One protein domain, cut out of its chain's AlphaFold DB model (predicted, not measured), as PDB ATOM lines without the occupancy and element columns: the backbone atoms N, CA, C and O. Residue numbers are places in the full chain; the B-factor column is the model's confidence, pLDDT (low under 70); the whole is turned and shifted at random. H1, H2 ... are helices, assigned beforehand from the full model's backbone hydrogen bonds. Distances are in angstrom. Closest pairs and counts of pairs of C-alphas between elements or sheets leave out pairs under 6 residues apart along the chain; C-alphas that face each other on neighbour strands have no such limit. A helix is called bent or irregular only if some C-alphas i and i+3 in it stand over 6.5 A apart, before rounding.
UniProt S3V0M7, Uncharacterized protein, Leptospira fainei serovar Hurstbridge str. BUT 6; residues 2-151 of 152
ATOM      1  N   ARG A   2     -13.023  43.007 -67.774       90.81
ATOM      2  CA  ARG A   2     -12.745  43.624 -66.449       90.81
ATOM      3  C   ARG A   2     -13.980  43.930 -65.581       90.81
ATOM      4  O   ARG A   2     -13.898  43.825 -64.363       90.81
ATOM      5  N   LYS A   3     -15.124  44.266 -66.190       92.06
ATOM      6  CA  LYS A   3     -16.411  44.414 -65.481       92.06
ATOM      7  C   LYS A   3     -16.920  43.088 -64.908       92.06
ATOM      8  O   LYS A   3     -17.439  43.071 -63.804       92.06
ATOM      9  N   ILE A   4     -16.740  41.989 -65.643       93.06
ATOM     10  CA  ILE A   4     -17.137  40.648 -65.193       93.06
ATOM     11  C   ILE A   4     -16.286  40.261 -63.983       93.06
ATOM     12  O   ILE A   4     -16.847  39.934 -62.955       93.06
ATOM     13  N   VAL A   5     -14.959  40.426 -64.064       94.62
ATOM     14  CA  VAL A   5     -14.036  40.159 -62.943       94.62
ATOM     15  C   VAL A   5     -14.422  40.949 -61.687       94.62
ATOM     16  O   VAL A   5     -14.465  40.383 -60.599       94.62
ATOM     17  N   PHE A   6     -14.764  42.236 -61.842       95.38
ATOM     18  CA  PHE A   6     -15.256  43.061 -60.738       95.38
ATOM     19  C   PHE A   6     -16.505  42.451 -60.090       95.38
ATOM     20  O   PHE A   6     -16.522  42.218 -58.885       95.38
ATOM     21  N   TRP A   7     -17.532  42.163 -60.893       95.50
ATOM     22  CA  TRP A   7     -18.801  41.636 -60.394       95.50
ATOM     23  C   TRP A   7     -18.674  40.225 -59.824       95.50
ATOM     24  O   TRP A   7     -19.314  39.933 -58.823       95.50
ATOM     25  N   THR A   8     -17.798  39.380 -60.370       94.50
ATOM     26  CA  THR A   8     -17.434  38.101 -59.752       94.50
ATOM     27  C   THR A   8     -16.903  38.338 -58.339       94.50
ATOM     28  O   THR A   8     -17.434  37.766 -57.397       94.50
ATOM     29  N   GLY A   9     -15.945  39.251 -58.153       93.31
ATOM     30  CA  GLY A   9     -15.450  39.600 -56.817       93.31
ATOM     31  C   GLY A   9     -16.549  40.082 -55.859       93.31
ATOM     32  O   GLY A   9     -16.557  39.681 -54.699       93.31
ATOM     33  N   VAL A  10     -17.502  40.884 -56.349       93.81
ATOM     34  CA  VAL A  10     -18.649  41.382 -55.564       93.81
ATOM     35  C   VAL A  10     -19.632  40.273 -55.184       93.81
ATOM     36  O   VAL A  10     -20.120  40.248 -54.063       93.81
ATOM     37  N   PHE A  11     -19.946  39.346 -56.087       93.81
ATOM     38  CA  PHE A  11     -20.862  38.251 -55.759       93.81
ATOM     39  C   PHE A  11     -20.217  37.242 -54.810       93.81
ATOM     40  O   PHE A  11     -20.857  36.793 -53.864       93.81
ATOM     41  N   PHE A  12     -18.934  36.932 -55.011       94.44
ATOM     42  CA  PHE A  12     -18.197  36.048 -54.110       94.44
ATOM     43  C   PHE A  12     -18.013  36.653 -52.714       94.44
ATOM     44  O   PHE A  12     -17.958  35.905 -51.740       94.44
ATOM     45  N   SER A  13     -17.991  37.983 -52.575       93.19
ATOM     46  CA  SER A  13     -17.844  38.616 -51.262       93.19
ATOM     47  C   SER A  13     -19.070  38.444 -50.359       93.19
ATOM     48  O   SER A  13     -18.951  38.651 -49.158       93.19
ATOM     49  N   ILE A  14     -20.212  37.979 -50.887       92.44
ATOM     50  CA  ILE A  14     -21.376  37.545 -50.089       92.44
ATOM     51  C   ILE A  14     -21.031  36.333 -49.212       92.44
ATOM     52  O   ILE A  14     -21.619  36.153 -48.150       92.44
ATOM     53  N   LEU A  15     -20.058  35.511 -49.610       91.12
ATOM     54  CA  LEU A  15     -19.647  34.362 -48.806       91.12
ATOM     55  C   LEU A  15     -18.959  34.785 -47.503       91.12
ATOM     56  O   LEU A  15     -19.051  34.058 -46.523       91.12
ATOM     57  N   ILE A  16     -18.333  35.968 -47.461       89.94
ATOM     58  CA  ILE A  16     -17.647  36.493 -46.272       89.94
ATOM     59  C   ILE A  16     -18.604  36.654 -45.077       89.94
ATOM     60  O   ILE A  16     -18.325  36.096 -44.024       89.94
ATOM     61  N   PRO A  17     -19.746  37.361 -45.175       85.75
ATOM     62  CA  PRO A  17     -20.689  37.414 -44.060       85.75
ATOM     63  C   PRO A  17     -21.326  36.055 -43.738       85.75
ATOM     64  O   PRO A  17     -21.751  35.849 -42.610       85.75
ATOM     65  N   ILE A  18     -21.379  35.118 -44.688       85.50
ATOM     66  CA  ILE A  18     -21.945  33.779 -44.472       85.50
ATOM     67  C   ILE A  18     -20.998  32.884 -43.656       85.50
ATOM     68  O   ILE A  18     -21.471  32.014 -42.930       85.50
ATOM     69  N   THR A  19     -19.678  33.098 -43.689       85.00
ATOM     70  CA  THR A  19     -18.753  32.283 -42.880       85.00
ATOM     71  C   THR A  19     -18.953  32.466 -41.375       85.00
ATOM     72  O   THR A  19     -18.651  31.541 -40.634       85.00
ATOM     73  N   LEU A  20     -19.481  33.612 -40.923       78.25
ATOM     74  CA  LEU A  20     -19.794  33.893 -39.513       78.25
ATOM     75  C   LEU A  20     -20.771  32.869 -38.906       78.25
ATOM     76  O   LEU A  20     -20.351  32.109 -38.033       78.25
ATOM     77  N   PRO A  21     -22.027  32.765 -39.382       77.25
ATOM     78  CA  PRO A  21     -22.978  31.809 -38.822       77.25
ATOM     79  C   PRO A  21     -22.556  30.348 -39.042       77.25
ATOM     80  O   PRO A  21     -22.916  29.488 -38.240       77.25
ATOM     81  N   LEU A  22     -21.777  30.031 -40.091       79.50
ATOM     82  CA  LEU A  22     -21.224  28.677 -40.263       79.50
ATOM     83  C   LEU A  22     -20.136  28.346 -39.237       79.50
ATOM     84  O   LEU A  22     -20.130  27.232 -38.713       79.50
ATOM     85  N   ALA A  23     -19.238  29.290 -38.945       75.12
ATOM     86  CA  ALA A  23     -18.206  29.125 -37.924       75.12
ATOM     87  C   ALA A  23     -18.838  28.848 -36.557       75.12
ATOM     88  O   ALA A  23     -18.433  27.935 -35.836       75.12
ATOM     89  N   GLU A  24     -19.884  29.598 -36.237       73.06
ATOM     90  CA  GLU A  24     -20.649  29.461 -35.005       73.06
ATOM     91  C   GLU A  24     -21.391  28.126 -34.917       73.06
ATOM     92  O   GLU A  24     -21.208  27.373 -33.959       73.06
ATOM     93  N   ALA A  25     -22.187  27.791 -35.937       73.81
ATOM     94  CA  ALA A  25     -22.941  26.543 -35.967       73.81
ATOM     95  C   ALA A  25     -22.013  25.318 -35.919       73.81
ATOM     96  O   ALA A  25     -22.283  24.368 -35.184       73.81
ATOM     97  N   GLY A  26     -20.895  25.350 -36.652       68.31
ATOM     98  CA  GLY A  26     -19.908  24.270 -36.662       68.31
ATOM     99  C   GLY A  26     -19.272  24.039 -35.292       68.31
ATOM    100  O   GLY A  26     -19.142  22.892 -34.865       68.31
ATOM    101  N   THR A  27     -18.949  25.116 -34.576       68.94
ATOM    102  CA  THR A  27     -18.350  25.040 -33.234       68.94
ATOM    103  C   THR A  27     -19.330  24.466 -32.219       68.94
ATOM    104  O   THR A  27     -18.962  23.608 -31.420       68.94
ATOM    105  N   CYS A  28     -20.598  24.877 -32.274       69.25
ATOM    106  CA  CYS A  28     -21.577  24.504 -31.252       69.25
ATOM    107  C   CYS A  28     -22.275  23.168 -31.487       69.25
ATOM    108  O   CYS A  28     -22.731  22.554 -30.526       69.25
ATOM    109  N   VAL A  29     -22.329  22.686 -32.729       70.00
ATOM    110  CA  VAL A  29     -22.847  21.343 -33.031       70.00
ATOM    111  C   VAL A  29     -21.789  20.271 -32.758       70.00
ATOM    112  O   VAL A  29     -22.123  19.217 -32.222       70.00
ATOM    113  N   ASN A  30     -20.522  20.541 -33.088       68.69
ATOM    114  CA  ASN A  30     -19.452  19.544 -32.986       68.69
ATOM    115  C   ASN A  30     -18.612  19.663 -31.703       68.69
ATOM    116  O   ASN A  30     -17.816  18.771 -31.427       68.69
ATOM    117  N   GLY A  31     -18.775  20.741 -30.928       66.62
ATOM    118  CA  GLY A  31     -17.959  21.017 -29.738       66.62
ATOM    119  C   GLY A  31     -16.482  21.267 -30.059       66.62
ATOM    120  O   GLY A  31     -15.632  21.091 -29.191       66.62
ATOM    121  N   ASP A  32     -16.177  21.626 -31.307       70.44
ATOM    122  CA  ASP A  32     -14.819  21.742 -31.830       70.44
ATOM    123  C   ASP A  32     -14.511  23.199 -32.202       70.44
ATOM    124  O   ASP A  32     -14.962  23.710 -33.230       70.44
ATOM    125  N   GLU A  33     -13.718  23.865 -31.359       70.31
ATOM    126  CA  GLU A  33     -13.254  25.243 -31.564       70.31
ATOM    127  C   GLU A  33     -12.361  25.391 -32.816       70.31
ATOM    128  O   GLU A  33     -12.202  26.496 -33.337       70.31
ATOM    129  N   SER A  34     -11.804  24.302 -33.365       74.38
ATOM    130  CA  SER A  34     -10.975  24.366 -34.578       74.38
ATOM    131  C   SER A  34     -11.786  24.676 -35.841       74.38
ATOM    132  O   SER A  34     -11.279  25.337 -36.753       74.38
ATOM    133  N   MET A  35     -13.071  24.301 -35.869       73.25
ATOM    134  CA  MET A  35     -13.989  24.625 -36.968       73.25
ATOM    135  C   MET A  35     -14.115  26.136 -37.150       73.25
ATOM    136  O   MET A  35     -14.165  26.641 -38.272       73.25
ATOM    137  N   TYR A  36     -14.099  26.878 -36.049       72.50
ATOM    138  CA  TYR A  36     -14.169  28.327 -36.080       72.50
ATOM    139  C   TYR A  36     -12.921  28.963 -36.721       72.50
ATOM    140  O   TYR A  36     -13.042  29.851 -37.576       72.50
ATOM    141  N   LEU A  37     -11.719  28.500 -36.355       76.12
ATOM    142  CA  LEU A  37     -10.470  28.971 -36.969       76.12
ATOM    143  C   LEU A  37     -10.469  28.681 -38.471       76.12
ATOM    144  O   LEU A  37     -10.200  29.578 -39.268       76.12
ATOM    145  N   PHE A  38     -10.893  27.478 -38.853       83.88
ATOM    146  CA  PHE A  38     -11.008  27.063 -40.246       83.88
ATOM    147  C   PHE A  38     -11.931  27.980 -41.066       83.88
ATOM    148  O   PHE A  38     -11.550  28.460 -42.135       83.88
ATOM    149  N   PHE A  39     -13.127  28.306 -40.563       83.50
ATOM    150  CA  PHE A  39     -14.037  29.216 -41.271       83.50
ATOM    151  C   PHE A  39     -13.542  30.670 -41.296       83.50
ATOM    152  O   PHE A  39     -13.799  31.381 -42.271       83.50
ATOM    153  N   THR A  40     -12.786  31.108 -40.283       81.44
ATOM    154  CA  THR A  40     -12.127  32.427 -40.282       81.44
ATOM    155  C   THR A  40     -11.027  32.499 -41.345       81.44
ATOM    156  O   THR A  40     -10.933  33.482 -42.082       81.44
ATOM    157  N   GLU A  41     -10.220  31.446 -41.479       86.38
ATOM    158  CA  GLU A  41      -9.201  31.334 -42.526       86.38
ATOM    159  C   GLU A  41      -9.832  31.322 -43.921       86.38
ATOM    160  O   GLU A  41      -9.392  32.065 -44.800       86.38
ATOM    161  N   ILE A  42     -10.918  30.563 -44.110       89.44
ATOM    162  CA  ILE A  42     -11.701  30.580 -45.352       89.44
ATOM    163  C   ILE A  42     -12.188  31.999 -45.662       89.44
ATOM    164  O   ILE A  42     -12.027  32.464 -46.793       89.44
ATOM    165  N   ALA A  43     -12.731  32.716 -44.674       88.69
ATOM    166  CA  ALA A  43     -13.181  34.095 -44.850       88.69
ATOM    167  C   ALA A  43     -12.036  35.010 -45.310       88.69
ATOM    168  O   ALA A  43     -12.213  35.806 -46.237       88.69
ATOM    169  N   CYS A  44     -10.847  34.867 -44.721       89.06
ATOM    170  CA  CYS A  44      -9.644  35.599 -45.120       89.06
ATOM    171  C   CYS A  44      -9.197  35.264 -46.552       89.06
ATOM    172  O   CYS A  44      -8.894  36.173 -47.326       89.06
ATOM    173  N   VAL A  45      -9.204  33.989 -46.949       92.62
ATOM    174  CA  VAL A  45      -8.847  33.572 -48.317       92.62
ATOM    175  C   VAL A  45      -9.828  34.153 -49.340       92.62
ATOM    176  O   VAL A  45      -9.407  34.740 -50.341       92.62
ATOM    177  N   ILE A  46     -11.134  34.061 -49.065       92.62
ATOM    178  CA  ILE A  46     -12.183  34.653 -49.910       92.62
ATOM    179  C   ILE A  46     -11.993  36.170 -49.998       92.62
ATOM    180  O   ILE A  46     -12.055  36.738 -51.084       92.62
ATOM    181  N   THR A  47     -11.693  36.824 -48.877       92.44
ATOM    182  CA  THR A  47     -11.427  38.267 -48.800       92.44
ATOM    183  C   THR A  47     -10.285  38.684 -49.712       92.44
ATOM    184  O   THR A  47     -10.449  39.612 -50.503       92.44
ATOM    185  N   VAL A  48      -9.141  37.996 -49.652       94.44
ATOM    186  CA  VAL A  48      -7.989  38.298 -50.514       94.44
ATOM    187  C   VAL A  48      -8.365  38.129 -51.986       94.44
ATOM    188  O   VAL A  48      -8.106  39.024 -52.793       94.44
ATOM    189  N   PHE A  49      -9.033  37.029 -52.340       94.31
ATOM    190  CA  PHE A  49      -9.502  36.798 -53.706       94.31
ATOM    191  C   PHE A  49     -10.454  37.906 -54.188       94.31
ATOM    192  O   PHE A  49     -10.247  38.484 -55.260       94.31
ATOM    193  N   CYS A  50     -11.461  38.254 -53.385       93.88
ATOM    194  CA  CYS A  50     -12.428  39.305 -53.685       93.88
ATOM    195  C   CYS A  50     -11.750  40.667 -53.830       93.88
ATOM    196  O   CYS A  50     -12.029  41.382 -54.791       93.88
ATOM    197  N   LEU A  51     -10.823  41.014 -52.933       94.06
ATOM    198  CA  LEU A  51     -10.056  42.254 -53.006       94.06
ATOM    199  C   LEU A  51      -9.249  42.342 -54.298       94.06
ATOM    200  O   LEU A  51      -9.281  43.385 -54.950       94.06
ATOM    201  N   LEU A  52      -8.573  41.267 -54.707       94.69
ATOM    202  CA  LEU A  52      -7.835  41.232 -55.972       94.69
ATOM    203  C   LEU A  52      -8.789  41.401 -57.164       94.69
ATOM    204  O   LEU A  52      -8.574  42.275 -58.007       94.69
ATOM    205  N   ALA A  53      -9.884  40.638 -57.207       93.56
ATOM    206  CA  ALA A  53     -10.876  40.707 -58.281       93.56
ATOM    207  C   ALA A  53     -11.524  42.102 -58.396       93.56
ATOM    208  O   ALA A  53     -11.610  42.675 -59.487       93.56
ATOM    209  N   ILE A  54     -11.914  42.699 -57.267       94.06
ATOM    210  CA  ILE A  54     -12.483  44.049 -57.193       94.06
ATOM    211  C   ILE A  54     -11.434  45.097 -57.577       94.06
ATOM    212  O   ILE A  54     -11.760  46.056 -58.281       94.06
ATOM    213  N   SER A  55     -10.174  44.935 -57.165       92.88
ATOM    214  CA  SER A  55      -9.090  45.895 -57.426       92.88
ATOM    215  C   SER A  55      -8.677  45.927 -58.896       92.88
ATOM    216  O   SER A  55      -8.620  47.014 -59.477       92.88
ATOM    217  N   PHE A  56      -8.482  44.767 -59.528       93.06
ATOM    218  CA  PHE A  56      -8.143  44.668 -60.954       93.06
ATOM    219  C   PHE A  56      -9.359  44.826 -61.882       93.06
ATOM    220  O   PHE A  56      -9.214  45.126 -63.072       93.06
ATOM    221  N   GLY A  57     -10.567  44.656 -61.347       91.75
ATOM    222  CA  GLY A  57     -11.817  44.870 -62.057       91.75
ATOM    223  C   GLY A  57     -12.184  46.348 -62.241       91.75
ATOM    224  O   GLY A  57     -11.743  47.242 -61.513       91.75
ATOM    225  N   THR A  58     -13.040  46.620 -63.225       92.62
ATOM    226  CA  THR A  58     -13.601  47.959 -63.481       92.62
ATOM    227  C   THR A  58     -15.046  48.012 -63.003       92.62
ATOM    228  O   THR A  58     -15.866  47.238 -63.502       92.62
ATOM    229  N   ALA A  59     -15.357  48.927 -62.086       90.50
ATOM    230  CA  ALA A  59     -16.712  49.113 -61.577       90.50
ATOM    231  C   ALA A  59     -17.658  49.648 -62.666       90.50
ATOM    232  O   ALA A  59     -17.246  50.385 -63.566       90.50
ATOM    233  N   THR A  60     -18.932  49.276 -62.584       89.50
ATOM    234  CA  THR A  60     -20.012  49.936 -63.328       89.50
ATOM    235  C   THR A  60     -20.538  51.117 -62.519       89.50
ATOM    236  O   THR A  60     -20.587  51.045 -61.295       89.50
ATOM    237  N   SER A  61     -20.923  52.202 -63.189       87.38
ATOM    238  CA  SER A  61     -21.565  53.353 -62.552       87.38
ATOM    239  C   SER A  61     -23.079  53.149 -62.416       87.38
ATOM    240  O   SER A  61     -23.662  52.226 -63.000       87.38
ATOM    241  N   GLY A  62     -23.717  54.004 -61.617       88.31
ATOM    242  CA  GLY A  62     -25.171  54.079 -61.490       88.31
ATOM    243  C   GLY A  62     -25.716  53.569 -60.158       88.31
ATOM    244  O   GLY A  62     -25.104  52.758 -59.464       88.31
ATOM    245  N   ILE A  63     -26.914  54.051 -59.821       89.88
ATOM    246  CA  ILE A  63     -27.580  53.814 -58.531       89.88
ATOM    247  C   ILE A  63     -27.852  52.322 -58.311       89.88
ATOM    248  O   ILE A  63     -27.571  51.805 -57.234       89.88
ATOM    249  N   LEU A  64     -28.326  51.608 -59.337       91.75
ATOM    250  CA  LEU A  64     -28.584  50.167 -59.241       91.75
ATOM    251  C   LEU A  64     -27.301  49.371 -58.948       91.75
ATOM    252  O   LEU A  64     -27.307  48.495 -58.087       91.75
ATOM    253  N   SER A  65     -26.191  49.713 -59.618       91.12
ATOM    254  CA  SER A  65     -24.879  49.106 -59.357       91.12
ATOM    255  C   SER A  65     -24.450  49.341 -57.909       91.12
ATOM    256  O   SER A  65     -23.960  48.421 -57.264       91.12
ATOM    257  N   LEU A  66     -24.649  50.559 -57.393       92.81
ATOM    258  CA  LEU A  66     -24.279  50.920 -56.025       92.81
ATOM    259  C   LEU A  66     -25.091  50.131 -54.994       92.81
ATOM    260  O   LEU A  66     -24.505  49.609 -54.050       92.81
ATOM    261  N   TRP A  67     -26.403  49.996 -55.195       92.81
ATOM    262  CA  TRP A  67     -27.256  49.172 -54.338       92.81
ATOM    263  C   TRP A  67     -26.797  47.715 -54.319       92.81
ATOM    264  O   TRP A  67     -26.509  47.184 -53.250       92.81
ATOM    265  N   LEU A  68     -26.646  47.098 -55.495       92.44
ATOM    266  CA  LEU A  68     -26.205  45.706 -55.621       92.44
ATOM    267  C   LEU A  68     -24.814  45.479 -55.015       92.44
ATOM    268  O   LEU A  68     -24.612  44.527 -54.266       92.44
ATOM    269  N   GLY A  69     -23.866  46.376 -55.287       91.19
ATOM    270  CA  GLY A  69     -22.508  46.301 -54.751       91.19
ATOM    271  C   GLY A  69     -22.404  46.567 -53.249       91.19
ATOM    272  O   GLY A  69     -21.392  46.217 -52.649       91.19
ATOM    273  N   SER A  70     -23.437  47.154 -52.634       93.62
ATOM    274  CA  SER A  70     -23.496  47.397 -51.189       93.62
ATOM    275  C   SER A  70     -24.073  46.216 -50.405       93.62
ATOM    276  O   SER A  70     -23.863  46.154 -49.199       93.62
ATOM    277  N   ILE A  71     -24.762  45.266 -51.056       93.88
ATOM    278  CA  ILE A  71     -25.395  44.117 -50.382       93.88
ATOM    279  C   ILE A  71     -24.405  43.333 -49.507       93.88
ATOM    280  O   ILE A  71     -24.720  43.129 -48.334       93.88
ATOM    281  N   PRO A  72     -23.206  42.937 -49.990       92.44
ATOM    282  CA  PRO A  72     -22.258  42.203 -49.156       92.44
ATOM    283  C   PRO A  72     -21.851  42.999 -47.913       92.44
ATOM    284  O   PRO A  72     -21.831  42.455 -46.816       92.44
ATOM    285  N   ALA A  73     -21.593  44.304 -48.065       91.50
ATOM    286  CA  ALA A  73     -21.216  45.182 -46.960       91.50
ATOM    287  C   ALA A  73     -22.353  45.370 -45.947       91.50
ATOM    288  O   ALA A  73     -22.108  45.328 -44.747       91.50
ATOM    289  N   LEU A  74     -23.595  45.532 -46.413       92.19
ATOM    290  CA  LEU A  74     -24.770  45.643 -45.546       92.19
ATOM    291  C   LEU A  74     -25.012  44.353 -44.757       92.19
ATOM    292  O   LEU A  74     -25.249  44.419 -43.554       92.19
ATOM    293  N   LEU A  75     -24.894  43.192 -45.409       89.56
ATOM    294  CA  LEU A  75     -24.948  41.895 -44.732       89.56
ATOM    295  C   LEU A  75     -23.813  41.767 -43.713       89.56
ATOM    296  O   LEU A  75     -24.060  41.401 -42.570       89.56
ATOM    297  N   GLY A  76     -22.588  42.129 -44.094       87.31
ATOM    298  CA  GLY A  76     -21.436  42.133 -43.195       87.31
ATOM    299  C   GLY A  76     -21.648  42.989 -41.952       87.31
ATOM    300  O   GLY A  76     -21.397  42.526 -40.846       87.31
ATOM    301  N   ILE A  77     -22.168  44.207 -42.113       88.75
ATOM    302  CA  ILE A  77     -22.498  45.099 -40.995       88.75
ATOM    303  C   ILE A  77     -23.605  44.498 -40.127       88.75
ATOM    304  O   ILE A  77     -23.497  44.531 -38.904       88.75
ATOM    305  N   TYR A  78     -24.652  43.937 -40.738       87.81
ATOM    306  CA  TYR A  78     -25.742  43.292 -40.010       87.81
ATOM    307  C   TYR A  78     -25.228  42.150 -39.127       87.81
ATOM    308  O   TYR A  78     -25.457  42.168 -37.919       87.81
ATOM    309  N   PHE A  79     -24.474  41.206 -39.701       82.06
ATOM    310  CA  PHE A  79     -23.889  40.101 -38.943       82.06
ATOM    311  C   PHE A  79     -22.853  40.594 -37.927       82.06
ATOM    312  O   PHE A  79     -22.792  40.096 -36.813       82.06
ATOM    313  N   TYR A  80     -22.075  41.630 -38.225       81.94
ATOM    314  CA  TYR A  80     -21.158  42.184 -37.231       81.94
ATOM    315  C   TYR A  80     -21.899  42.745 -36.011       81.94
ATOM    316  O   TYR A  80     -21.564  42.412 -34.880       81.94
ATOM    317  N   ILE A  81     -22.922  43.576 -36.230       81.12
ATOM    318  CA  ILE A  81     -23.672  44.235 -35.151       81.12
ATOM    319  C   ILE A  81     -24.506  43.234 -34.354       81.12
ATOM    320  O   ILE A  81     -24.604  43.374 -33.140       81.12
ATOM    321  N   ALA A  82     -25.108  42.245 -35.014       75.19
ATOM    322  CA  ALA A  82     -25.931  41.255 -34.327       75.19
ATOM    323  C   ALA A  82     -25.095  40.346 -33.412       75.19
ATOM    324  O   ALA A  82     -25.554  39.982 -32.336       75.19
ATOM    325  N   TYR A  83     -23.858  40.033 -33.799       71.56
ATOM    326  CA  TYR A  83     -23.088  38.973 -33.156       71.56
ATOM    327  C   TYR A  83     -21.929  39.499 -32.292       71.56
ATOM    328  O   TYR A  83     -21.769  39.107 -31.136       71.56
ATOM    329  N   VAL A  84     -21.126  40.441 -32.794       73.44
ATOM    330  CA  VAL A  84     -19.878  40.861 -32.127       73.44
ATOM    331  C   VAL A  84     -20.091  41.559 -30.773       73.44
ATOM    332  O   VAL A  84     -19.376  41.219 -29.826       73.44
ATOM    333  N   PRO A  85     -21.052  42.488 -30.604       71.88
ATOM    334  CA  PRO A  85     -21.330  43.096 -29.302       71.88
ATOM    335  C   PRO A  85     -21.760  42.077 -28.242       71.88
ATOM    336  O   PRO A  85     -21.327  42.175 -27.094       71.88
ATOM    337  N   VAL A  86     -22.563  41.084 -28.636       70.31
ATOM    338  CA  VAL A  86     -23.029  39.998 -27.763       70.31
ATOM    339  C   VAL A  86     -21.834  39.154 -27.315       70.31
ATOM    340  O   VAL A  86     -21.615  38.980 -26.114       70.31
ATOM    341  N   TYR A  87     -20.975  38.740 -28.252       70.62
ATOM    342  CA  TYR A  87     -19.756  38.000 -27.923       70.62
ATOM    343  C   TYR A  87     -18.808  38.775 -27.016       70.62
ATOM    344  O   TYR A  87     -18.304  38.220 -26.040       70.62
ATOM    345  N   LEU A  88     -18.566  40.058 -27.293       70.44
ATOM    346  CA  LEU A  88     -17.688  40.885 -26.469       70.44
ATOM    347  C   LEU A  88     -18.254  41.091 -25.065       70.44
ATOM    348  O   LEU A  88     -17.501  40.992 -24.101       70.44
ATOM    349  N   TYR A  89     -19.557  41.328 -24.925       73.00
ATOM    350  CA  TYR A  89     -20.183  41.520 -23.620       73.00
ATOM    351  C   TYR A  89     -20.076  40.257 -22.757       73.00
ATOM    352  O   TYR A  89     -19.480  40.284 -21.676       73.00
ATOM    353  N   PHE A  90     -20.570  39.122 -23.251       69.12
ATOM    354  CA  PHE A  90     -20.612  37.895 -22.460       69.12
ATOM    355  C   PHE A  90     -19.224  37.278 -22.224       69.12
ATOM    356  O   PHE A  90     -18.969  36.744 -21.145       69.12
ATOM    357  N   SER A  91     -18.281  37.432 -23.158       66.12
ATOM    358  CA  SER A  91     -16.892  36.996 -22.946       66.12
ATOM    359  C   SER A  91     -16.076  37.924 -22.044       66.12
ATOM    360  O   SER A  91     -15.090  37.497 -21.436       66.12
ATOM    361  N   THR A  92     -16.440  39.207 -21.951       65.25
ATOM    362  CA  THR A  92     -15.729  40.172 -21.101       65.25
ATOM    363  C   THR A  92     -16.217  40.123 -19.665       65.25
ATOM    364  O   THR A  92     -15.394  40.072 -18.755       65.25
ATOM    365  N   PHE A  93     -17.535  40.087 -19.462       67.25
ATOM    366  CA  PHE A  93     -18.136  40.150 -18.130       67.25
ATOM    367  C   PHE A  93     -18.459  38.773 -17.538       67.25
ATOM    368  O   PHE A  93     -18.384  38.615 -16.325       67.25
ATOM    369  N   GLY A  94     -18.793  37.784 -18.374       61.03
ATOM    370  CA  GLY A  94     -19.149  36.427 -17.936       61.03
ATOM    371  C   GLY A  94     -18.064  35.373 -18.159       61.03
ATOM    372  O   GLY A  94     -18.207  34.257 -17.677       61.03
ATOM    373  N   ASN A  95     -16.987  35.708 -18.886       65.81
ATOM    374  CA  ASN A  95     -15.933  34.777 -19.324       65.81
ATOM    375  C   ASN A  95     -16.471  33.499 -20.008       65.81
ATOM    376  O   ASN A  95     -15.828  32.448 -19.977       65.81
ATOM    377  N   TYR A  96     -17.652  33.601 -20.621       67.69
ATOM    378  CA  TYR A  96     -18.312  32.495 -21.302       67.69
ATOM    379  C   TYR A  96     -17.600  32.140 -22.611       67.69
ATOM    380  O   TYR A  96     -17.080  33.022 -23.304       67.69
ATOM    381  N   GLY A  97     -17.595  30.849 -22.952       64.31
ATOM    382  CA  GLY A  97     -17.172  30.354 -24.259       64.31
ATOM    383  C   GLY A  97     -18.193  30.676 -25.357       64.31
ATOM    384  O   GLY A  97     -19.345  31.005 -25.084       64.31
ATOM    385  N   LEU A  98     -17.787  30.564 -26.624       65.19
ATOM    386  CA  LEU A  98     -18.595  30.997 -27.774       65.19
ATOM    387  C   LEU A  98     -19.997  30.355 -27.822       65.19
ATOM    388  O   LEU A  98     -20.984  31.024 -28.119       65.19
ATOM    389  N   CYS A  99     -20.091  29.067 -27.485       70.38
ATOM    390  CA  CYS A  99     -21.345  28.318 -27.536       70.38
ATOM    391  C   CYS A  99     -22.255  28.551 -26.339       70.38
ATOM    392  O   CYS A  99     -23.475  28.537 -26.495       70.38
ATOM    393  N   ASP A 100     -21.675  28.839 -25.177       67.94
ATOM    394  CA  ASP A 100     -22.422  29.268 -23.997       67.94
ATOM    395  C   ASP A 100     -23.100  30.617 -24.259       67.94
ATOM    396  O   ASP A 100     -24.252  30.815 -23.883       67.94
ATOM    397  N   ILE A 101     -22.422  31.521 -24.974       68.69
ATOM    398  CA  ILE A 101     -22.978  32.819 -25.383       68.69
ATOM    399  C   ILE A 101     -24.156  32.628 -26.339       68.69
ATOM    400  O   ILE A 101     -25.201  33.243 -26.153       68.69
ATOM    401  N   LEU A 102     -24.014  31.743 -27.325       69.38
ATOM    402  CA  LEU A 102     -25.058  31.454 -28.310       69.38
ATOM    403  C   LEU A 102     -26.290  30.804 -27.664       69.38
ATOM    404  O   LEU A 102     -27.426  31.183 -27.944       69.38
ATOM    405  N   GLN A 103     -26.067  29.857 -26.747       67.88
ATOM    406  CA  GLN A 103     -27.137  29.280 -25.938       67.88
ATOM    407  C   GLN A 103     -27.775  30.318 -25.020       67.88
ATOM    408  O   GLN A 103     -28.988  30.302 -24.860       67.88
ATOM    409  N   GLN A 104     -27.017  31.240 -24.432       66.62
ATOM    410  CA  GLN A 104     -27.623  32.308 -23.644       66.62
ATOM    411  C   GLN A 104     -28.474  33.223 -24.522       66.62
ATOM    412  O   GLN A 104     -29.628  33.441 -24.169       66.62
ATOM    413  N   ASP A 105     -27.973  33.663 -25.677       65.25
ATOM    414  CA  ASP A 105     -28.672  34.561 -26.606       65.25
ATOM    415  C   ASP A 105     -30.017  33.981 -27.090       65.25
ATOM    416  O   ASP A 105     -31.049  34.649 -27.037       65.25
ATOM    417  N   LEU A 106     -30.058  32.682 -27.412       63.25
ATOM    418  CA  LEU A 106     -31.284  31.942 -27.769       63.25
ATOM    419  C   LEU A 106     -32.328  31.851 -26.634       63.25
ATOM    420  O   LEU A 106     -33.500  31.535 -26.884       63.25
ATOM    421  N   TYR A 107     -31.914  32.070 -25.385       62.88
ATOM    422  CA  TYR A 107     -32.744  31.934 -24.187       62.88
ATOM    423  C   TYR A 107     -32.909  33.254 -23.415       62.88
ATOM    424  O   TYR A 107     -33.618  33.264 -22.402       62.88
ATOM    425  N   ILE A 108     -32.352  34.374 -23.900       55.91
ATOM    426  CA  ILE A 108     -32.608  35.714 -23.353       55.91
ATOM    427  C   ILE A 108     -34.126  35.958 -23.364       55.91
ATOM    428  O   ILE A 108     -34.783  35.922 -24.402       55.91
ATOM    429  N   GLY A 109     -34.700  36.171 -22.174       51.97
ATOM    430  CA  GLY A 109     -36.139  36.395 -21.974       51.97
ATOM    431  C   GLY A 109     -36.965  35.156 -21.597       51.97
ATOM    432  O   GLY A 109     -38.166  35.291 -21.365       51.97
ATOM    433  N   LYS A 110     -36.364  33.961 -21.487       56.78
ATOM    434  CA  LYS A 110     -37.052  32.765 -20.964       56.78
ATOM    435  C   LYS A 110     -36.858  32.622 -19.444       56.78
ATOM    436  O   LYS A 110     -35.760  32.860 -18.948       56.78
ATOM    437  N   PRO A 111     -37.887  32.180 -18.692       46.41
ATOM    438  CA  PRO A 111     -37.839  32.098 -17.225       46.41
ATOM    439  C   PRO A 111     -36.887  31.015 -16.680       46.41
ATOM    440  O   PRO A 111     -36.512  31.071 -15.514       46.41
ATOM    441  N   ASN A 112     -36.464  30.059 -17.512       49.00
ATOM    442  CA  ASN A 112     -35.574  28.962 -17.129       49.00
ATOM    443  C   ASN A 112     -34.173  29.181 -17.718       49.00
ATOM    444  O   ASN A 112     -33.779  28.506 -18.669       49.00
ATOM    445  N   LEU A 113     -33.437  30.148 -17.170       51.06
ATOM    446  CA  LEU A 113     -32.003  30.296 -17.414       51.06
ATOM    447  C   LEU A 113     -31.266  29.211 -16.625       51.06
ATOM    448  O   LEU A 113     -31.039  29.338 -15.424       51.06
ATOM    449  N   ILE A 114     -30.919  28.117 -17.296       50.06
ATOM    450  CA  ILE A 114     -29.933  27.177 -16.765       50.06
ATOM    451  C   ILE A 114     -28.576  27.856 -16.957       50.06
ATOM    452  O   ILE A 114     -28.254  28.263 -18.073       50.06
ATOM    453  N   ALA A 115     -27.814  28.035 -15.876       48.75
ATOM    454  CA  ALA A 115     -26.463  28.581 -15.955       48.75
ATOM    455  C   ALA A 115     -25.653  27.760 -16.969       48.75
ATOM    456  O   ALA A 115     -25.628  26.529 -16.891       48.75
ATOM    457  N   ALA A 116     -25.054  28.443 -17.947       51.62
ATOM    458  CA  ALA A 116     -24.240  27.790 -18.962       51.62
ATOM    459  C   ALA A 116     -23.128  26.982 -18.276       51.62
ATOM    460  O   ALA A 116     -22.557  27.425 -17.277       51.62
ATOM    461  N   ARG A 117     -22.870  25.768 -18.772       47.78
ATOM    462  CA  ARG A 117     -21.810  24.903 -18.240       47.78
ATOM    463  C   ARG A 117     -20.497  25.633 -18.474       47.78
ATOM    464  O   ARG A 117     -20.135  25.815 -19.621       47.78
ATOM    465  N   GLU A 118     -19.823  26.045 -17.406       46.59
ATOM    466  CA  GLU A 118     -18.598  26.848 -17.448       46.59
ATOM    467  C   GLU A 118     -17.507  26.209 -18.330       46.59
ATOM    468  O   GLU A 118     -16.632  25.486 -17.853       46.59
ATOM    469  N   THR A 119     -17.531  26.486 -19.635       52.81
ATOM    470  CA  THR A 119     -16.373  26.317 -20.508       52.81
ATOM    471  C   THR A 119     -15.676  27.666 -20.583       52.81
ATOM    472  O   THR A 119     -15.968  28.523 -21.413       52.81
ATOM    473  N   PHE A 120     -14.792  27.901 -19.611       50.41
ATOM    474  CA  PHE A 120     -14.025  29.138 -19.494       50.41
ATOM    475  C   PHE A 120     -13.044  29.278 -20.662       50.41
ATOM    476  O   PHE A 120     -11.926  28.774 -20.596       50.41
ATOM    477  N   ASN A 121     -13.449  29.985 -21.719       60.84
ATOM    478  CA  ASN A 121     -12.568  30.301 -22.844       60.84
ATOM    479  C   ASN A 121     -12.879  31.664 -23.497       60.84
ATOM    480  O   ASN A 121     -12.800  31.834 -24.715       60.84
ATOM    481  N   GLY A 122     -13.188  32.689 -22.690       58.38
ATOM    482  CA  GLY A 122     -13.524  34.037 -23.175       58.38
ATOM    483  C   GLY A 122     -12.432  34.724 -24.021       58.38
ATOM    484  O   GLY A 122     -12.706  35.683 -24.747       58.38
ATOM    485  N   LEU A 123     -11.186  34.238 -23.976       65.00
ATOM    486  CA  LEU A 123     -10.082  34.729 -24.810       65.00
ATOM    487  C   LEU A 123     -10.285  34.393 -26.300       65.00
ATOM    488  O   LEU A 123      -9.952  35.199 -27.174       65.00
ATOM    489  N   PHE A 124     -10.879  33.233 -26.583       66.19
ATOM    490  CA  PHE A 124     -11.173  32.772 -27.936       66.19
ATOM    491  C   PHE A 124     -12.244  33.644 -28.603       66.19
ATOM    492  O   PHE A 124     -12.031  34.183 -29.688       66.19
ATOM    493  N   SER A 125     -13.346  33.910 -27.898       64.88
ATOM    494  CA  SER A 125     -14.433  34.788 -28.360       64.88
ATOM    495  C   SER A 125     -14.003  36.243 -28.583       64.88
ATOM    496  O   SER A 125     -14.508  36.906 -29.487       64.88
ATOM    497  N   ARG A 126     -13.039  36.758 -27.805       70.50
ATOM    498  CA  ARG A 126     -12.469  38.102 -28.033       70.50
ATOM    499  C   ARG A 126     -11.581  38.138 -29.274       70.50
ATOM    500  O   ARG A 126     -11.652  39.083 -30.056       70.50
ATOM    501  N   SER A 127     -10.761  37.106 -29.457       71.69
ATOM    502  CA  SER A 127      -9.887  36.976 -30.628       71.69
ATOM    503  C   SER A 127     -10.709  36.846 -31.913       71.69
ATOM    504  O   SER A 127     -10.395  37.495 -32.908       71.69
ATOM    505  N   PHE A 128     -11.820  36.108 -31.862       71.19
ATOM    506  CA  PHE A 128     -12.831  36.051 -32.921       71.19
ATOM    507  C   PHE A 128     -13.347  37.435 -33.315       71.19
ATOM    508  O   PHE A 128     -13.209  37.829 -34.476       71.19
ATOM    509  N   ALA A 129     -13.912  38.180 -32.360       70.75
ATOM    510  CA  ALA A 129     -14.503  39.492 -32.615       70.75
ATOM    511  C   ALA A 129     -13.551  40.433 -33.379       70.75
ATOM    512  O   ALA A 129     -13.984  41.205 -34.235       70.75
ATOM    513  N   LEU A 130     -12.248  40.339 -33.098       76.00
ATOM    514  CA  LEU A 130     -11.213  41.124 -33.767       76.00
ATOM    515  C   LEU A 130     -10.828  40.563 -35.144       76.00
ATOM    516  O   LEU A 130     -10.712  41.327 -36.101       76.00
ATOM    517  N   LEU A 131     -10.637  39.247 -35.264       76.44
ATOM    518  CA  LEU A 131     -10.206  38.615 -36.515       76.44
ATOM    519  C   LEU A 131     -11.253  38.743 -37.622       76.44
ATOM    520  O   LEU A 131     -10.892  38.981 -38.774       76.44
ATOM    521  N   ILE A 132     -12.541  38.658 -37.282       78.81
ATOM    522  CA  ILE A 132     -13.623  38.775 -38.265       78.81
ATOM    523  C   ILE A 132     -13.802  40.210 -38.787       78.81
ATOM    524  O   ILE A 132     -14.342  40.420 -39.872       78.81
ATOM    525  N   ALA A 133     -13.306  41.219 -38.065       81.75
ATOM    526  CA  ALA A 133     -13.403  42.606 -38.506       81.75
ATOM    527  C   ALA A 133     -12.626  42.844 -39.814       81.75
ATOM    528  O   ALA A 133     -13.087  43.579 -40.685       81.75
ATOM    529  N   ILE A 134     -11.476  42.185 -39.989       84.12
ATOM    530  CA  ILE A 134     -10.605  42.330 -41.167       84.12
ATOM    531  C   ILE A 134     -11.341  41.996 -42.480       84.12
ATOM    532  O   ILE A 134     -11.416  42.869 -43.354       84.12
ATOM    533  N   PRO A 135     -11.904  40.783 -42.655       84.00
ATOM    534  CA  PRO A 135     -12.612  40.436 -43.879       84.00
ATOM    535  C   PRO A 135     -13.862  41.305 -44.088       84.00
ATOM    536  O   PRO A 135     -14.161  41.683 -45.222       84.00
ATOM    537  N   LEU A 136     -14.536  41.726 -43.013       86.19
ATOM    538  CA  LEU A 136     -15.706  42.604 -43.080       86.19
ATOM    539  C   LEU A 136     -15.376  44.021 -43.566       86.19
ATOM    540  O   LEU A 136     -16.090  44.556 -44.415       86.19
ATOM    541  N   PHE A 137     -14.277  44.623 -43.103       87.75
ATOM    542  CA  PHE A 137     -13.859  45.954 -43.563       87.75
ATOM    543  C   PHE A 137     -13.575  45.988 -45.069       87.75
ATOM    544  O   PHE A 137     -13.834  46.998 -45.729       87.75
ATOM    545  N   SER A 138     -13.107  44.876 -45.642       89.25
ATOM    546  CA  SER A 138     -12.860  44.773 -47.083       89.25
ATOM    547  C   SER A 138     -14.124  44.951 -47.934       89.25
ATOM    548  O   SER A 138     -14.045  45.402 -49.080       89.25
ATOM    549  N   LEU A 139     -15.305  44.657 -47.379       92.19
ATOM    550  CA  LEU A 139     -16.573  44.687 -48.110       92.19
ATOM    551  C   LEU A 139     -16.938  46.101 -48.569       92.19
ATOM    552  O   LEU A 139     -17.655  46.263 -49.555       92.19
ATOM    553  N   VAL A 140     -16.391  47.130 -47.914       92.94
ATOM    554  CA  VAL A 140     -16.593  48.547 -48.257       92.94
ATOM    555  C   VAL A 140     -15.883  48.936 -49.563       92.94
ATOM    556  O   VAL A 140     -16.250  49.922 -50.208       92.94
ATOM    557  N   VAL A 141     -14.901  48.152 -50.024       93.25
ATOM    558  CA  VAL A 141     -14.100  48.489 -51.211       93.25
ATOM    559  C   VAL A 141     -14.949  48.509 -52.484       93.25
ATOM    560  O   VAL A 141     -14.828  49.439 -53.284       93.25
ATOM    561  N   ALA A 142     -15.834  47.528 -52.677       92.44
ATOM    562  CA  ALA A 142     -16.724  47.469 -53.838       92.44
ATOM    563  C   ALA A 142     -17.672  48.683 -53.959       92.44
ATOM    564  O   ALA A 142     -17.620  49.357 -54.998       92.44
ATOM    565  N   PRO A 143     -18.497  49.019 -52.943       93.88
ATOM    566  CA  PRO A 143     -19.403  50.161 -53.024       93.88
ATOM    567  C   PRO A 143     -18.642  51.483 -53.143       93.88
ATOM    568  O   PRO A 143     -19.041  52.339 -53.935       93.88
ATOM    569  N   TYR A 144     -17.497  51.633 -52.464       93.44
ATOM    570  CA  TYR A 144     -16.642  52.811 -52.623       93.44
ATOM    571  C   TYR A 144     -16.175  52.995 -54.074       93.44
ATOM    572  O   TYR A 144     -16.246  54.096 -54.631       93.44
ATOM    573  N   LYS A 145     -15.738  51.913 -54.728       93.62
ATOM    574  CA  LYS A 145     -15.262  51.963 -56.116       93.62
ATOM    575  C   LYS A 145     -16.386  52.313 -57.101       93.62
ATOM    576  O   LYS A 145     -16.156  53.090 -58.026       93.62
ATOM    577  N   ILE A 146     -17.595  51.785 -56.889       93.25
ATOM    578  CA  ILE A 146     -18.794  52.092 -57.695       93.25
ATOM    579  C   ILE A 146     -19.225  53.548 -57.511       93.25
ATOM    580  O   ILE A 146     -19.526  54.243 -58.486       93.25
ATOM    581  N   TYR A 147     -19.213  54.031 -56.269       93.44
ATOM    582  CA  TYR A 147     -19.512  55.421 -55.949       93.44
ATOM    583  C   TYR A 147     -18.539  56.373 -56.651       93.44
ATOM    584  O   TYR A 147     -18.969  57.306 -57.329       93.44
ATOM    585  N   LYS A 148     -17.231  56.092 -56.573       93.06
ATOM    586  CA  LYS A 148     -16.202  56.877 -57.268       93.06
ATOM    587  C   LYS A 148     -16.411  56.872 -58.785       93.06
ATOM    588  O   LYS A 148     -16.310  57.921 -59.408       93.06
ATOM    589  N   ALA A 149     -16.745  55.721 -59.369       89.81
ATOM    590  CA  ALA A 149     -17.025  55.595 -60.800       89.81
ATOM    591  C   ALA A 149     -18.312  56.310 -61.250       89.81
ATOM    592  O   ALA A 149     -18.463  56.573 -62.432       89.81
ATOM    593  N   SER A 150     -19.241  56.608 -60.337       85.69
ATOM    594  CA  SER A 150     -20.489  57.322 -60.651       85.69
ATOM    595  C   SER A 150     -20.344  58.847 -60.606       85.69
ATOM    596  O   SER A 150     -21.282  59.555 -60.959       85.69
ATOM    597  N   ARG A 151     -19.194  59.348 -60.137       80.12
ATOM    598  CA  ARG A 151     -18.844  60.777 -60.109       80.12
ATOM    599  C   ARG A 151     -17.803  61.176 -61.163       80.12
ATOM    600  O   ARG A 151     -17.494  62.360 -61.259       80.12
TER     601      ARG A 151
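This is residues 2 to 151 of the 152 residues of an uncharacterized protein of Leptospira fainei serovar Hurstbridge str. BUT 6 (UniProt S3V0M7). An elongated bundle has four rows of helix along its longest axis: long H4, H1 followed by H2, H3, and H6 to H8 end to end. H5 crosses near one end, where residues 106 to 112 stick out. The 150 printed residues hold eight named helices, H1 to H8 in chain order, and no named strand: all helix. It is only just compact, close to loose, with a radius of gyration of the C-alphas of 17.7 A and spans of 55 by 29 by 22 A.

H4, residues 63 to 93, was assigned as one helix by its hydrogen bonds but is bent: C-alphas 82 and 85 are 7.1 A apart. Its arms are H4a, residues 63 to 82, 27.3 A long, and H4b, residues 85 to 93. H4a is irregular, with C-alphas 69 and 72 6.9 A apart. H1 is residues 2 to 12, from C-alpha 2 at (-12.745, 43.624, -66.449); H2 15 to 30, 21.7 A; H3 34 to 56, 33.4 A; H5 98 to 107; H6 122 to 131; H7 133 to 138; H8 141 to 149, ending at C-alpha 149 at (-17.025, 55.595, -60.800).

H1, H2, H3 and H4a form a bundle, helices side by side. Residues 72 to 79 of H4a touch H2, closest at the C-alphas of Gly 76 and Pro 17, 4.9 A. H4a touches H8 with residues 65 to 70 alone, Gly 69 to Pro 143, C-alphas 5.2 A. H2 and H3 are a hairpin at a shallow tilt of 7 degrees. H3 and H4a are apart. H4b touches H6, C-alphas of Ser 91 and Gly 122 4.5 A apart. H5 is about perpendicular to H2, 89 degrees. H7 touches H3, C-alphas of Pro 135 and Thr 47 5.5 A apart. Every O i to N i+4 pair is within hydrogen-bond range in H1, H3, H4b, H5, H6, H7 and H8, against 10 of 12 in H2 and 14 of 16 in H4a.

The C-alphas farthest apart, of Arg 2 and Pro 111, are 56.4 A apart. The printed part has no cut, and the link from H5 to H6 is long, 14 residues. Mean pLDDT of the printed part is 79.3; it is under 70 in 40 residues, among them 90 to 98 and 100 to 125.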